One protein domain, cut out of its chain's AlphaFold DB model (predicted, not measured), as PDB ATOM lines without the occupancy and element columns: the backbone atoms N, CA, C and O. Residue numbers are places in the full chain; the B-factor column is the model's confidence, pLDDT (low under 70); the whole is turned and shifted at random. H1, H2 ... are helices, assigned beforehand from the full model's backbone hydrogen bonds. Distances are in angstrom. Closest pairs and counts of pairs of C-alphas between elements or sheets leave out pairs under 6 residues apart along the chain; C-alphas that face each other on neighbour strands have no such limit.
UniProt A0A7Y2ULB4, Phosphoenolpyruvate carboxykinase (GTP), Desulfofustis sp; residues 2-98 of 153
ATOM      1  N   ALA A   2     198.007  74.753  76.471       78.25
ATOM      2  CA  ALA A   2     197.262  74.091  77.555       78.25
ATOM      3  C   ALA A   2     196.476  75.045  78.474       78.25
ATOM      4  O   ALA A   2     195.353  74.741  78.861       78.25
ATOM      5  N   GLN A   3     197.035  76.219  78.782       75.62
ATOM      6  CA  GLN A   3     196.366  77.213  79.623       75.62
ATOM      7  C   GLN A   3     195.086  77.747  78.961       75.62
ATOM      8  O   GLN A   3     194.032  77.756  79.587       75.62
ATOM      9  N   PHE A   4     195.142  78.113  77.676       79.19
ATOM     10  CA  PHE A   4     193.963  78.578  76.942       79.19
ATOM     11  C   PHE A   4     192.908  77.481  76.797       79.19
ATOM     12  O   PHE A   4     191.726  77.752  76.974       79.19
ATOM     13  N   GLN A   5     193.317  76.237  76.535       83.31
ATOM     14  CA  GLN A   5     192.385  75.105  76.485       83.31
ATOM     15  C   GLN A   5     191.697  74.860  77.833       83.31
ATOM     16  O   GLN A   5     190.509  74.555  77.867       83.31
ATOM     17  N   PHE A   6     192.427  75.016  78.938       85.50
ATOM     18  CA  PHE A   6     191.871  74.875  80.278       85.50
ATOM     19  C   PHE A   6     190.864  75.987  80.594       85.50
ATOM     20  O   PHE A   6     189.714  75.685  80.897       85.50
ATOM     21  N   PHE A   7     191.252  77.260  80.456       84.62
ATOM     22  CA  PHE A   7     190.385  78.393  80.804       84.62
ATOM     23  C   PHE A   7     189.184  78.567  79.860       84.62
ATOM     24  O   PHE A   7     188.153  79.072  80.295       84.62
ATOM     25  N   ASN A   8     189.276  78.098  78.610       83.94
ATOM     26  CA  ASN A   8     188.158  78.092  77.657       83.94
ATOM     27  C   ASN A   8     187.355  76.778  77.670       83.94
ATOM     28  O   ASN A   8     186.510  76.556  76.802       83.94
ATOM     29  N   SER A   9     187.626  75.870  78.612       88.25
ATOM     30  CA  SER A   9     186.942  74.582  78.673       88.25
ATOM     31  C   SER A   9     185.477  74.757  79.060       88.25
ATOM     32  O   SER A   9     185.164  75.215  80.156       88.25
ATOM     33  N   ALA A  10     184.569  74.267  78.213       88.12
ATOM     34  CA  ALA A  10     183.132  74.221  78.500       88.12
ATOM     35  C   ALA A  10     182.765  73.339  79.712       88.12
ATOM     36  O   ALA A  10     181.612  73.311  80.131       88.12
ATOM     37  N   LYS A  11     183.730  72.594  80.272       88.44
ATOM     38  CA  LYS A  11     183.547  71.814  81.503       88.44
ATOM     39  C   LYS A  11     183.628  72.669  82.773       88.44
ATOM     40  O   LYS A  11     183.278  72.166  83.837       88.44
ATOM     41  N   LEU A  12     184.119  73.908  82.689       87.25
ATOM     42  CA  LEU A  12     184.166  74.828  83.824       87.25
ATOM     43  C   LEU A  12     182.809  75.526  83.982       87.25
ATOM     44  O   LEU A  12     182.356  76.214  83.068       87.25
ATOM     45  N   SER A  13     182.179  75.370  85.148       87.06
ATOM     46  CA  SER A  13     181.049  76.209  85.560       87.06
ATOM     47  C   SER A  13     181.544  77.571  86.052       87.06
ATOM     48  O   SER A  13     182.726  77.726  86.359       87.06
ATOM     49  N   ASP A  14     180.648  78.555  86.162       81.38
ATOM     50  CA  ASP A  14     180.998  79.851  86.759       81.38
ATOM     51  C   ASP A  14     181.417  79.707  88.232       81.38
ATOM     52  O   ASP A  14     182.307  80.416  88.687       81.38
ATOM     53  N   GLU A  15     180.833  78.749  88.959       82.62
ATOM     54  CA  GLU A  15     181.177  78.463  90.358       82.62
ATOM     55  C   GLU A  15     182.549  77.790  90.514       82.62
ATOM     56  O   GLU A  15     183.271  78.085  91.457       82.62
ATOM     57  N   GLY A  16     182.934  76.915  89.580       81.88
ATOM     58  CA  GLY A  16     184.220  76.212  89.597       81.88
ATOM     59  C   GLY A  16     185.317  76.888  88.772       81.88
ATOM     60  O   GLY A  16     186.350  76.263  88.510       81.88
ATOM     61  N   ARG A  17     185.095  78.116  88.284       85.19
ATOM     62  CA  ARG A  17     186.060  78.805  87.421       85.19
ATOM     63  C   ARG A  17     187.268  79.261  88.254       85.19
ATOM     64  O   ARG A  17     187.086  79.973  89.238       85.19
ATOM     65  N   PRO A  18     188.505  78.914  87.858       87.50
ATOM     66  CA  PRO A  18     189.691  79.353  88.581       87.50
ATOM     67  C   PRO A  18     189.863  80.871  88.525       87.50
ATOM     68  O   PRO A  18     189.657  81.491  87.477       87.50
ATOM     69  N   VAL A  19     190.336  81.447  89.628       89.69
ATOM     70  CA  VAL A  19     190.744  82.853  89.685       89.69
ATOM     71  C   VAL A  19     192.019  83.053  88.864       89.69
ATOM     72  O   VAL A  19     193.003  82.327  89.021       89.69
ATOM     73  N   MET A  20     192.016  84.061  87.991       90.69
ATOM     74  CA  MET A  20     193.207  84.527  87.284       90.69
ATOM     75  C   MET A  20     193.690  85.822  87.933       90.69
ATOM     76  O   MET A  20     192.950  86.800  87.979       90.69
ATOM     77  N   ALA A  21     194.928  85.828  88.427       94.19
ATOM     78  CA  ALA A  21     195.487  86.954  89.166       94.19
ATOM     79  C   ALA A  21     196.812  87.436  88.566       94.19
ATOM     80  O   ALA A  21     197.651  86.637  88.143       94.19
ATOM     81  N   GLY A  22     197.013  88.755  88.574       94.00
ATOM     82  CA  GLY A  22     198.301  89.388  88.302       94.00
ATOM     83  C   GLY A  22     199.004  89.736  89.611       94.00
ATOM     84  O   GLY A  22     198.461  90.485  90.415       94.00
ATOM     85  N   LEU A  23     200.215  89.218  89.819       94.44
ATOM     86  CA  LEU A  23     201.005  89.458  91.030       94.44
ATOM     87  C   LEU A  23     202.288  90.215  90.681       94.44
ATOM     88  O   LEU A  23     202.978  89.864  89.723       94.44
ATOM     89  N   ASN A  24     202.625  91.235  91.471       94.88
ATOM     90  CA  ASN A  24     203.864  91.993  91.312       94.88
ATOM     91  C   ASN A  24     204.656  92.048  92.625       94.88
ATOM     92  O   ASN A  24     204.403  92.880  93.491       94.88
ATOM     93  N   TYR A  25     205.664  91.184  92.731       94.44
ATOM     94  CA  TYR A  25     206.574  91.111  93.879       94.44
ATOM     95  C   TYR A  25     207.720  92.133  93.825       94.44
ATOM     96  O   TYR A  25     208.539  92.189  94.738       94.44
ATOM     97  N   PHE A  26     207.809  92.908  92.740       95.31
ATOM     98  CA  PHE A  26     208.970  93.735  92.404       95.31
ATOM     99  C   PHE A  26     208.700  95.237  92.530       95.31
ATOM    100  O   PHE A  26     209.457  96.053  92.005       95.31
ATOM    101  N   LEU A  27     207.620  95.624  93.213       96.50
ATOM    102  CA  LEU A  27     207.395  97.027  93.542       96.50
ATOM    103  C   LEU A  27     208.515  97.524  94.454       96.50
ATOM    104  O   LEU A  27     208.871  96.853  95.421       96.50
ATOM    105  N   THR A  28     209.044  98.706  94.152       96.62
ATOM    106  CA  THR A  28     210.095  99.347  94.941       96.62
ATOM    107  C   THR A  28     209.590 100.634  95.573       96.62
ATOM    108  O   THR A  28     208.612 101.220  95.095       96.62
ATOM    109  N   HIS A  29     210.264 101.085  96.629       95.38
ATOM    110  CA  HIS A  29     209.977 102.377  97.249       95.38
ATOM    111  C   HIS A  29     210.058 103.525  96.233       95.38
ATOM    112  O   HIS A  29     209.127 104.322  96.142       95.38
ATOM    113  N   GLU A  30     211.100 103.558  95.403       93.94
ATOM    114  CA  GLU A  30     211.335 104.621  94.419       93.94
ATOM    115  C   GLU A  30     210.214 104.676  93.374       93.94
ATOM    116  O   GLU A  30     209.682 105.739  93.052       93.94
ATOM    117  N   ASN A  31     209.774 103.513  92.885       93.62
ATOM    118  CA  ASN A  31     208.711 103.431  91.883       93.62
ATOM    119  C   ASN A  31     207.326 103.790  92.435       93.62
ATOM    120  O   ASN A  31     206.394 103.996  91.644       93.62
ATOM    121  N   ARG A  32     207.200 103.850  93.763       94.81
ATOM    122  CA  ARG A  32     205.960 104.086  94.503       94.81
ATOM    123  C   ARG A  32     206.029 105.345  95.379       94.81
ATOM    124  O   ARG A  32     205.268 105.462  96.333       94.81
ATOM    125  N   GLY A  33     206.905 106.292  95.022       88.50
ATOM    126  CA  GLY A  33     206.958 107.634  95.614       88.50
ATOM    127  C   GLY A  33     207.536 107.693  97.031       88.50
ATOM    128  O   GLY A  33     207.467 108.736  97.675       88.50
ATOM    129  N   GLY A  34     208.097 106.589  97.527       87.31
ATOM    130  CA  GLY A  34     208.766 106.525  98.819       87.31
ATOM    131  C   GLY A  34     210.209 107.026  98.752       87.31
ATOM    132  O   GLY A  34     210.864 106.952  97.715       87.31
ATOM    133  N   SER A  35     210.728 107.490  99.889       86.00
ATOM    134  CA  SER A  35     212.125 107.925 100.047       86.00
ATOM    135  C   SER A  35     213.105 106.785 100.364       86.00
ATOM    136  O   SER A  35     214.295 107.033 100.541       86.00
ATOM    137  N   GLY A  36     212.601 105.559 100.527       85.62
ATOM    138  CA  GLY A  36     213.407 104.367 100.791       85.62
ATOM    139  C   GLY A  36     214.036 103.790  99.525       85.62
ATOM    140  O   GLY A  36     213.739 104.232  98.418       85.62
ATOM    141  N   SER A  37     214.868 102.763  99.701       89.00
ATOM    142  CA  SER A  37     215.467 102.010  98.598       89.00
ATOM    143  C   SER A  37     215.065 100.540  98.619       89.00
ATOM    144  O   SER A  37     215.010  99.940  99.694       89.00
ATOM    145  N   GLY A  38     214.879  99.934  97.448       95.06
ATOM    146  CA  GLY A  38     214.633  98.493  97.319       95.06
ATOM    147  C   GLY A  38     213.156  98.085  97.347       95.06
ATOM    148  O   GLY A  38     212.258  98.913  97.196       95.06
ATOM    149  N   LEU A  39     212.913  96.775  97.468       97.06
ATOM    150  CA  LEU A  39     211.584  96.166  97.335       97.06
ATOM    151  C   LEU A  39     210.647  96.533  98.497       97.06
ATOM    152  O   LEU A  39     211.055  96.523  99.652       97.06
ATOM    153  N   LEU A  40     209.367  96.758  98.186       96.75
ATOM    154  CA  LEU A  40     208.289  96.909  99.174       96.75
ATOM    155  C   LEU A  40     207.893  95.578  99.828       96.75
ATOM    156  O   LEU A  40     207.281  95.567 100.893       96.75
ATOM    157  N   GLY A  41     208.163  94.460  99.154       95.19
ATOM    158  CA  GLY A  41     207.784  93.122  99.594       95.19
ATOM    159  C   GLY A  41     208.986  92.237  99.896       95.19
ATOM    160  O   GLY A  41     210.099  92.457  99.421       95.19
ATOM    161  N   GLU A  42     208.731  91.180 100.656       95.44
ATOM    162  CA  GLU A  42     209.702  90.144 100.995       95.44
ATOM    163  C   GLU A  42     209.202  88.768 100.545       95.44
ATOM    164  O   GLU A  42     208.009  88.545 100.345       95.44
ATOM    165  N   LYS A  43     210.105  87.785 100.454       95.50
ATOM    166  CA  LYS A  43     209.749  86.415 100.032       95.50
ATOM    167  C   LYS A  43     208.642  85.781 100.882       95.50
ATOM    168  O   LYS A  43     207.860  84.994 100.359       95.50
ATOM    169  N   LYS A  44     208.575  86.094 102.181       96.19
ATOM    170  CA  LYS A  44     207.555  85.526 103.076       96.19
ATOM    171  C   LYS A  44     206.147  86.074 102.817       96.19
ATOM    172  O   LYS A  44     205.181  85.370 103.103       96.19
ATOM    173  N   ASP A  45     206.033  87.245 102.190       97.62
ATOM    174  CA  ASP A  45     204.752  87.891 101.872       97.62
ATOM    175  C   ASP A  45     203.975  87.113 100.803       97.62
ATOM    176  O   ASP A  45     202.759  87.230 100.713       97.62
ATOM    177  N   VAL A  46     204.650  86.243 100.037       96.94
ATOM    178  CA  VAL A  46     204.015  85.321  99.077       96.94
ATOM    179  C   VAL A  46     202.880  84.524  99.721       96.94
ATOM    180  O   VAL A  46     201.849  84.317  99.087       96.94
ATOM    181  N   LYS A  47     203.030  84.131 100.992       97.38
ATOM    182  CA  LYS A  47     201.978  83.420 101.733       97.38
ATOM    183  C   LYS A  47     200.708  84.254 101.889       97.38
ATOM    184  O   LYS A  47     199.621  83.701 101.795       97.38
ATOM    185  N   VAL A  48     200.846  85.565 102.079       98.38
ATOM    186  CA  VAL A  48     199.713  86.489 102.212       98.38
ATOM    187  C   VAL A  48     198.982  86.631 100.883       98.38
ATOM    188  O   VAL A  48     197.767  86.490 100.842       98.38
ATOM    189  N   TRP A  49     199.710  86.836  99.782       97.44
ATOM    190  CA  TRP A  49     199.085  87.012  98.467       97.44
ATOM    191  C   TRP A  49     198.342  85.761  98.005       97.44
ATOM    192  O   TRP A  49     197.229  85.857  97.498       97.44
ATOM    193  N   LEU A  50     198.933  84.581  98.214       97.31
ATOM    194  CA  LEU A  50     198.273  83.315  97.898       97.31
ATOM    195  C   LEU A  50     197.105  83.024  98.848       97.31
ATOM    196  O   LEU A  50     196.085  82.523  98.391       97.31
ATOM    197  N   GLY A  51     197.234  83.369 100.132       98.00
ATOM    198  CA  GLY A  51     196.152  83.239 101.108       98.00
ATOM    199  C   GLY A  51     194.944  84.107 100.758       98.00
ATOM    200  O   GLY A  51     193.823  83.623 100.773       98.00
ATOM    201  N   TRP A  52     195.153  85.359 100.348       98.31
ATOM    202  CA  TRP A  52     194.040  86.216  99.935       98.31
ATOM    203  C   TRP A  52     193.343  85.702  98.667       98.31
ATOM    204  O   TRP A  52     192.119  85.718  98.595       98.31
ATOM    205  N   LEU A  53     194.100  85.200  97.683       97.25
ATOM    206  CA  LEU A  53     193.512  84.601  96.479       97.25
ATOM    207  C   LEU A  53     192.699  83.338  96.785       97.25
ATOM    208  O   LEU A  53     191.712  83.077  96.101       97.25
ATOM    209  N   GLU A  54     193.108  82.562  97.788       96.69
ATOM    210  CA  GLU A  54     192.361  81.397  98.262       96.69
ATOM    211  C   GLU A  54     191.036  81.815  98.908       96.69
ATOM    212  O   GLU A  54     189.986  81.328  98.487       96.69
ATOM    213  N   LEU A  55     191.058  82.790  99.820       97.25
ATOM    214  CA  LEU A  55     189.837  83.337 100.420       97.25
ATOM    215  C   LEU A  55     188.894  83.911  99.354       97.25
ATOM    216  O   LEU A  55     187.691  83.655  99.371       97.25
ATOM    217  N   LEU A  56     189.436  84.651  98.381       95.81
ATOM    218  CA  LEU A  56     188.655  85.221  97.283       95.81
ATOM    219  C   LEU A  56     188.015  84.128  96.417       95.81
ATOM    220  O   LEU A  56     186.844  84.235  96.054       95.81
ATOM    221  N   ALA A  57     188.757  83.064  96.096       93.75
ATOM    222  CA  ALA A  57     188.248  81.948  95.299       93.75
ATOM    223  C   ALA A  57     187.097  81.202  95.998       93.75
ATOM    224  O   ALA A  57     186.182  80.730  95.321       93.75
ATOM    225  N   ASN A  58     187.116  81.140  97.331       93.88
ATOM    226  CA  ASN A  58     186.055  80.538  98.144       93.88
ATOM    227  C   ASN A  58     184.931  81.519  98.521       93.88
ATOM    228  O   ASN A  58     183.944  81.102  99.122       93.88
ATOM    229  N   LYS A  59     185.026  82.794  98.110       93.56
ATOM    230  CA  LYS A  59     184.077  83.874  98.447       93.56
ATOM    231  C   LYS A  59     184.012  84.180  99.952       93.56
ATOM    232  O   LYS A  59     182.988  84.650 100.441       93.56
ATOM    233  N   ASP A  60     185.113  83.948 100.664       96.94
ATOM    234  CA  ASP A  60     185.248  84.240 102.098       96.94
ATOM    235  C   ASP A  60     185.606  85.711 102.376       96.94
ATOM    236  O   ASP A  60     185.533  86.170 103.517       96.94
ATOM    237  N   VAL A  61     185.992  86.458 101.337       97.44
ATOM    238  CA  VAL A  61     186.281  87.900 101.376       97.44
ATOM    239  C   VAL A  61     185.687  88.604 100.158       97.44
ATOM    240  O   VAL A  61     185.488  87.995  99.104       97.44
ATOM    241  N   GLU A  62     185.439  89.903 100.299       96.25
ATOM    242  CA  GLU A  62     185.091  90.780  99.183       96.25
ATOM    243  C   GLU A  62     186.352  91.372  98.535       96.25
ATOM    244  O   GLU A  62     187.465  91.279  99.059       96.25
ATOM    245  N   ALA A  63     186.179  91.999  97.372       96.69
ATOM    246  CA  ALA A  63     187.248  92.712  96.696       96.69
ATOM    247  C   ALA A  63     186.766  94.065  96.180       96.69
ATOM    248  O   ALA A  63     185.593  94.254  95.866       96.69
ATOM    249  N   ILE A  64     187.706  94.993  96.078       97.38
ATOM    250  CA  ILE A  64     187.470  96.348  95.601       97.38
ATOM    251  C   ILE A  64     187.509  96.314  94.080       97.38
ATOM    252  O   ILE A  64     188.512  95.892  93.494       97.38
ATOM    253  N   ASP A  65     186.415  96.730  93.443       96.19
ATOM    254  CA  ASP A  65     186.351  96.816  91.989       96.19
ATOM    255  C   ASP A  65     187.128  98.034  91.488       96.19
ATOM    256  O   ASP A  65     187.046  99.134  92.036       96.19
ATOM    257  N   SER A  66     187.922  97.834  90.443       96.56
ATOM    258  CA  SER A  66     188.729  98.895  89.851       96.56
ATOM    259  C   SER A  66     188.813  98.721  88.339       96.56
ATOM    260  O   SER A  66     188.626  97.614  87.825       96.56
ATOM    261  N   PRO A  67     189.206  99.770  87.594       96.06
ATOM    262  CA  PRO A  67     189.371  99.665  86.146       96.06
ATOM    263  C   PRO A  67     190.368  98.581  85.711       96.06
ATOM    264  O   PRO A  67     190.342  98.136  84.567       96.06
ATOM    265  N   ILE A  68     191.262  98.135  86.601       94.88
ATOM    266  CA  ILE A  68     192.270  97.105  86.312       94.88
ATOM    267  C   ILE A  68     191.969  95.750  86.968       94.88
ATOM    268  O   ILE A  68     192.846  94.886  87.002       94.88
ATOM    269  N   GLY A  69     190.740  95.550  87.443       95.31
ATOM    270  CA  GLY A  69     190.291  94.335  88.118       95.31
ATOM    271  C   GLY A  69     190.223  94.488  89.635       95.31
ATOM    272  O   GLY A  69     190.265  95.593  90.171       95.31
ATOM    273  N   TRP A  70     190.105  93.357  90.322       96.94
ATOM    274  CA  TRP A  70     189.846  93.312  91.757       96.94
ATOM    275  C   TRP A  70     191.097  93.480  92.612       96.94
ATOM    276  O   TRP A  70     192.151  92.912  92.311       96.94
ATOM    277  N   LEU A  71     190.954  94.223  93.708       97.25
ATOM    278  CA  LEU A  71     192.021  94.509  94.665       97.25
ATOM    279  C   LEU A  71     191.596  94.146  96.099       97.25
ATOM    280  O   LEU A  71     190.414  94.234  96.430       97.25
ATOM    281  N   PRO A  72     192.539  93.744  96.967       97.56
ATOM    282  CA  PRO A  72     192.249  93.402  98.356       97.56
ATOM    283  C   PRO A  72     191.941  94.629  99.219       97.56
ATOM    284  O   PRO A  72     192.587  95.672  99.082       97.56
ATOM    285  N   TYR A  73     191.056  94.459 100.202       97.69
ATOM    286  CA  TYR A  73     190.926  95.388 101.324       97.69
ATOM    287  C   TYR A  73     192.133  95.293 102.269       97.69
ATOM    288  O   TYR A  73     192.729  94.228 102.456       97.69
ATOM    289  N   TYR A  74     192.486  96.414 102.907       97.88
ATOM    290  CA  TYR A  74     193.598  96.467 103.863       97.88
ATOM    291  C   TYR A  74     193.415  95.495 105.036       97.88
ATOM    292  O   TYR A  74     194.361  94.802 105.413       97.88
ATOM    293  N   ASP A  75     192.207  95.426 105.597       97.44
ATOM    294  CA  ASP A  75     191.943  94.643 106.805       97.44
ATOM    295  C   ASP A  75     192.079  93.133 106.580       97.44
ATOM    296  O   ASP A  75     192.529  92.421 107.480       97.44
ATOM    297  N   ASP A  76     191.766  92.640 105.381       97.88
ATOM    298  CA  ASP A  76     191.961  91.229 105.033       97.88
ATOM    299  C   ASP A  76     193.445  90.887 104.955       97.88
ATOM    300  O   ASP A  76     193.905  89.905 105.543       97.88
ATOM    301  N   LEU A  77     194.230  91.746 104.301       98.25
ATOM    302  CA  LEU A  77     195.674  91.562 104.223       98.25
ATOM    303  C   LEU A  77     196.329  91.673 105.592       98.25
ATOM    304  O   LEU A  77     197.201  90.869 105.907       98.25
ATOM    305  N   LYS A  78     195.908  92.629 106.421       98.38
ATOM    306  CA  LYS A  78     196.452  92.808 107.769       98.38
ATOM    307  C   LYS A  78     196.323  91.529 108.598       98.38
ATOM    308  O   LYS A  78     197.324  91.074 109.142       98.38
ATOM    309  N   LYS A  79     195.138  90.904 108.606       98.31
ATOM    310  CA  LYS A  79     194.909  89.614 109.285       98.31
ATOM    311  C   LYS A  79     195.840  88.521 108.756       98.31
ATOM    312  O   LYS A  79     196.384  87.746 109.536       98.31
ATOM    313  N   LEU A  80     196.051  88.457 107.441       98.50
ATOM    314  CA  LEU A  80     196.950  87.478 106.826       98.50
ATOM    315  C   LEU A  80     198.425  87.742 107.161       98.50
ATOM    316  O   LEU A  80     199.172  86.796 107.404       98.50
ATOM    317  N   PHE A  81     198.856  89.001 107.218       98.50
ATOM    318  CA  PHE A  81     200.212  89.371 107.626       98.50
ATOM    319  C   PHE A  81     200.508  89.015 109.092       98.50
ATOM    320  O   PHE A  81     201.628  88.592 109.398       98.50
ATOM    321  N   ASP A  82     199.505  89.079 109.973       98.06
ATOM    322  CA  ASP A  82     199.634  88.625 111.362       98.06
ATOM    323  C   ASP A  82     199.958  87.119 111.440       98.06
ATOM    324  O   ASP A  82     200.742  86.703 112.289       98.06
ATOM    325  N   THR A  83     199.468  86.297 110.500       97.94
ATOM    326  CA  THR A  83     199.774  84.846 110.451       97.94
ATOM    327  C   THR A  83     201.233  84.517 110.116       97.94
ATOM    328  O   THR A  83     201.662  83.370 110.261       97.94
ATOM    329  N   ILE A  84     202.003  85.505 109.647       97.56
ATOM    330  CA  ILE A  84     203.433  85.375 109.328       97.56
ATOM    331  C   ILE A  84     204.315  86.263 110.216       97.56
ATOM    332  O   ILE A  84     205.456  86.575 109.838       97.56
ATOM    333  N   ASP A  85     203.778  86.694 111.363       97.50
ATOM    334  CA  ASP A  85     204.448  87.527 112.363       97.50
ATOM    335  C   ASP A  85     205.103  88.775 111.740       97.50
ATOM    336  O   ASP A  85     206.258  89.119 112.022       97.50
ATOM    337  N   LYS A  86     204.401  89.441 110.813       97.31
ATOM    338  CA  LYS A  86     204.893  90.650 110.139       97.31
ATOM    339  C   LYS A  86     203.912  91.799 110.317       97.31
ATOM    340  O   LYS A  86     202.762  91.716 109.918       97.31
ATOM    341  N   GLN A  87     204.416  92.918 110.833       97.31
ATOM    342  CA  GLN A  87     203.656  94.163 110.881       97.31
ATOM    343  C   GLN A  87     203.334  94.652 109.467       97.31
ATOM    344  O   GLN A  87     204.231  94.779 108.629       97.31
ATOM    345  N   TYR A  88     202.063  94.970 109.228       98.06
ATOM    346  CA  TYR A  88     201.581  95.479 107.950       98.06
ATOM    347  C   TYR A  88     200.942  96.863 108.116       98.06
ATOM    348  O   TYR A  88     199.729  96.979 108.323       98.06
ATOM    349  N   PRO A  89     201.749  97.940 108.100       97.25
ATOM    350  CA  PRO A  89     201.230  99.292 108.255       97.25
ATOM    351  C   PRO A  89     200.434  99.715 107.016       97.25
ATOM    352  O   PRO A  89     200.787  99.360 105.891       97.25
ATOM    353  N   LYS A  90     199.403 100.547 107.215       97.12
ATOM    354  CA  LYS A  90     198.572 101.088 106.124       97.12
ATOM    355  C   LYS A  90     199.400 101.785 105.039       97.12
ATOM    356  O   LYS A  90     199.156 101.577 103.861       97.12
ATOM    357  N   SER A  91     200.464 102.488 105.421       95.62
ATOM    358  CA  SER A  91     201.372 103.132 104.466       95.62
ATOM    359  C   SER A  91     202.036 102.155 103.485       95.62
ATOM    360  O   SER A  91     202.277 102.516 102.334       95.62
ATOM    361  N   LEU A  92     202.318 100.913 103.902       96.62
ATOM    362  CA  LEU A  92     202.847  99.886 103.004       96.62
ATOM    363  C   LEU A  92     201.772  99.394 102.028       96.62
ATOM    364  O   LEU A  92     202.059  99.244 100.842       96.62
ATOM    365  N   TYR A  93     200.544  99.202 102.509       97.38
ATOM    366  CA  TYR A  93     199.388  98.879 101.670       97.38
ATOM    367  C   TYR A  93     199.133  99.957 100.614       97.38
ATOM    368  O   TYR A  93     199.050  99.642  99.426       97.38
ATOM    369  N   ASP A  94     199.112 101.230 101.013       96.50
ATOM    370  CA  ASP A  94     198.895 102.353 100.098       96.50
ATOM    371  C   ASP A  94     199.973 102.370  99.011       96.50
ATOM    372  O   ASP A  94     199.680 102.447  97.811       96.50
ATOM    373  N   MET A  95     201.237 102.194  99.413       96.50
ATOM    374  CA  MET A  95     202.347 102.068  98.476       96.50
ATOM    375  C   MET A  95     202.216 100.854  97.564       96.50
ATOM    376  O   MET A  95     202.643 100.956  96.425       96.50
ATOM    377  N   GLN A  96     201.642  99.729  97.978       96.75
ATOM    378  CA  GLN A  96     201.505  98.542  97.124       96.75
ATOM    379  C   GLN A  96     200.340  98.657  96.135       96.75
ATOM    380  O   GLN A  96     200.504  98.313  94.964       96.75
ATOM    381  N   PHE A  97     199.199  99.193  96.570       97.00
ATOM    382  CA  PHE A  97     197.943  99.059  95.830       97.00
ATOM    383  C   PHE A  97     197.452 100.326  95.132       97.00
ATOM    384  O   PHE A  97     196.701 100.199  94.173       97.00
ATOM    385  N   SER A  98     197.931 101.524  95.495       96.69
ATOM    386  CA  SER A  98     197.525 102.765  94.806       96.69
ATOM    387  C   SER A  98     197.666 102.669  93.279       96.69
ATOM    388  O   SER A  98     198.655 102.133  92.755       96.69
TER     389      SER A  98
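What this domain is: This is residues 2 to 98 of the 153 residues of the protein "Phosphoenolpyruvate carboxykinase (GTP)" of Desulfofustis sp (UniProt A0A7Y2ULB4). This is a model with little regular structure: helices H2 and H3 cross, with H4 near H3, while H1 sits alone towards one end of an elongated outline, joined to H2 by the long unnamed stretch 8 to 42, in which Lys 11 and Ser 35 have the two C-alphas farthest apart. The 97 printed residues include four named helices, H1 to H4 in chain order, holding 38 residues, and no named strand; the class is all helix. It is only just loose, close to compact, with a radius of gyration of the C-alphas of 15.4 A and spans of 49 by 25 by 25 A.

Where its parts are: H1 is residues 2 to 7, from C-alpha 2 at (197.262, 74.091, 77.555). H2 is residues 43 to 57, 22.5 A long. H3 is residues 74 to 82, 12.4 A. H4 is residues 90 to 97, ending with C-alpha 97 at (197.943, 99.059, 95.830).

How they stand to each other: H1 is apart from H2, H3 and H4. H2 and H3 touch, closest at the C-alphas of Val 48 and Leu 80, 5.5 A, at a steep tilt of 52 degrees, opposite ways. H3 and H4 are close but not clearly touching, closest at the C-alphas of Tyr 74 and Tyr 93, 6.6 A. Every O i to N i+4 pair is within hydrogen-bond range in H1, H3 and H4, and 9 of 11 in H2.

The domain as a whole: The farthest C-alphas, of Lys 11 and Ser 35, are 49.6 A apart. The printed part has no cut. The links H1 to H2 and H2 to H3 are long. No printed residue is under 70 in pLDDT.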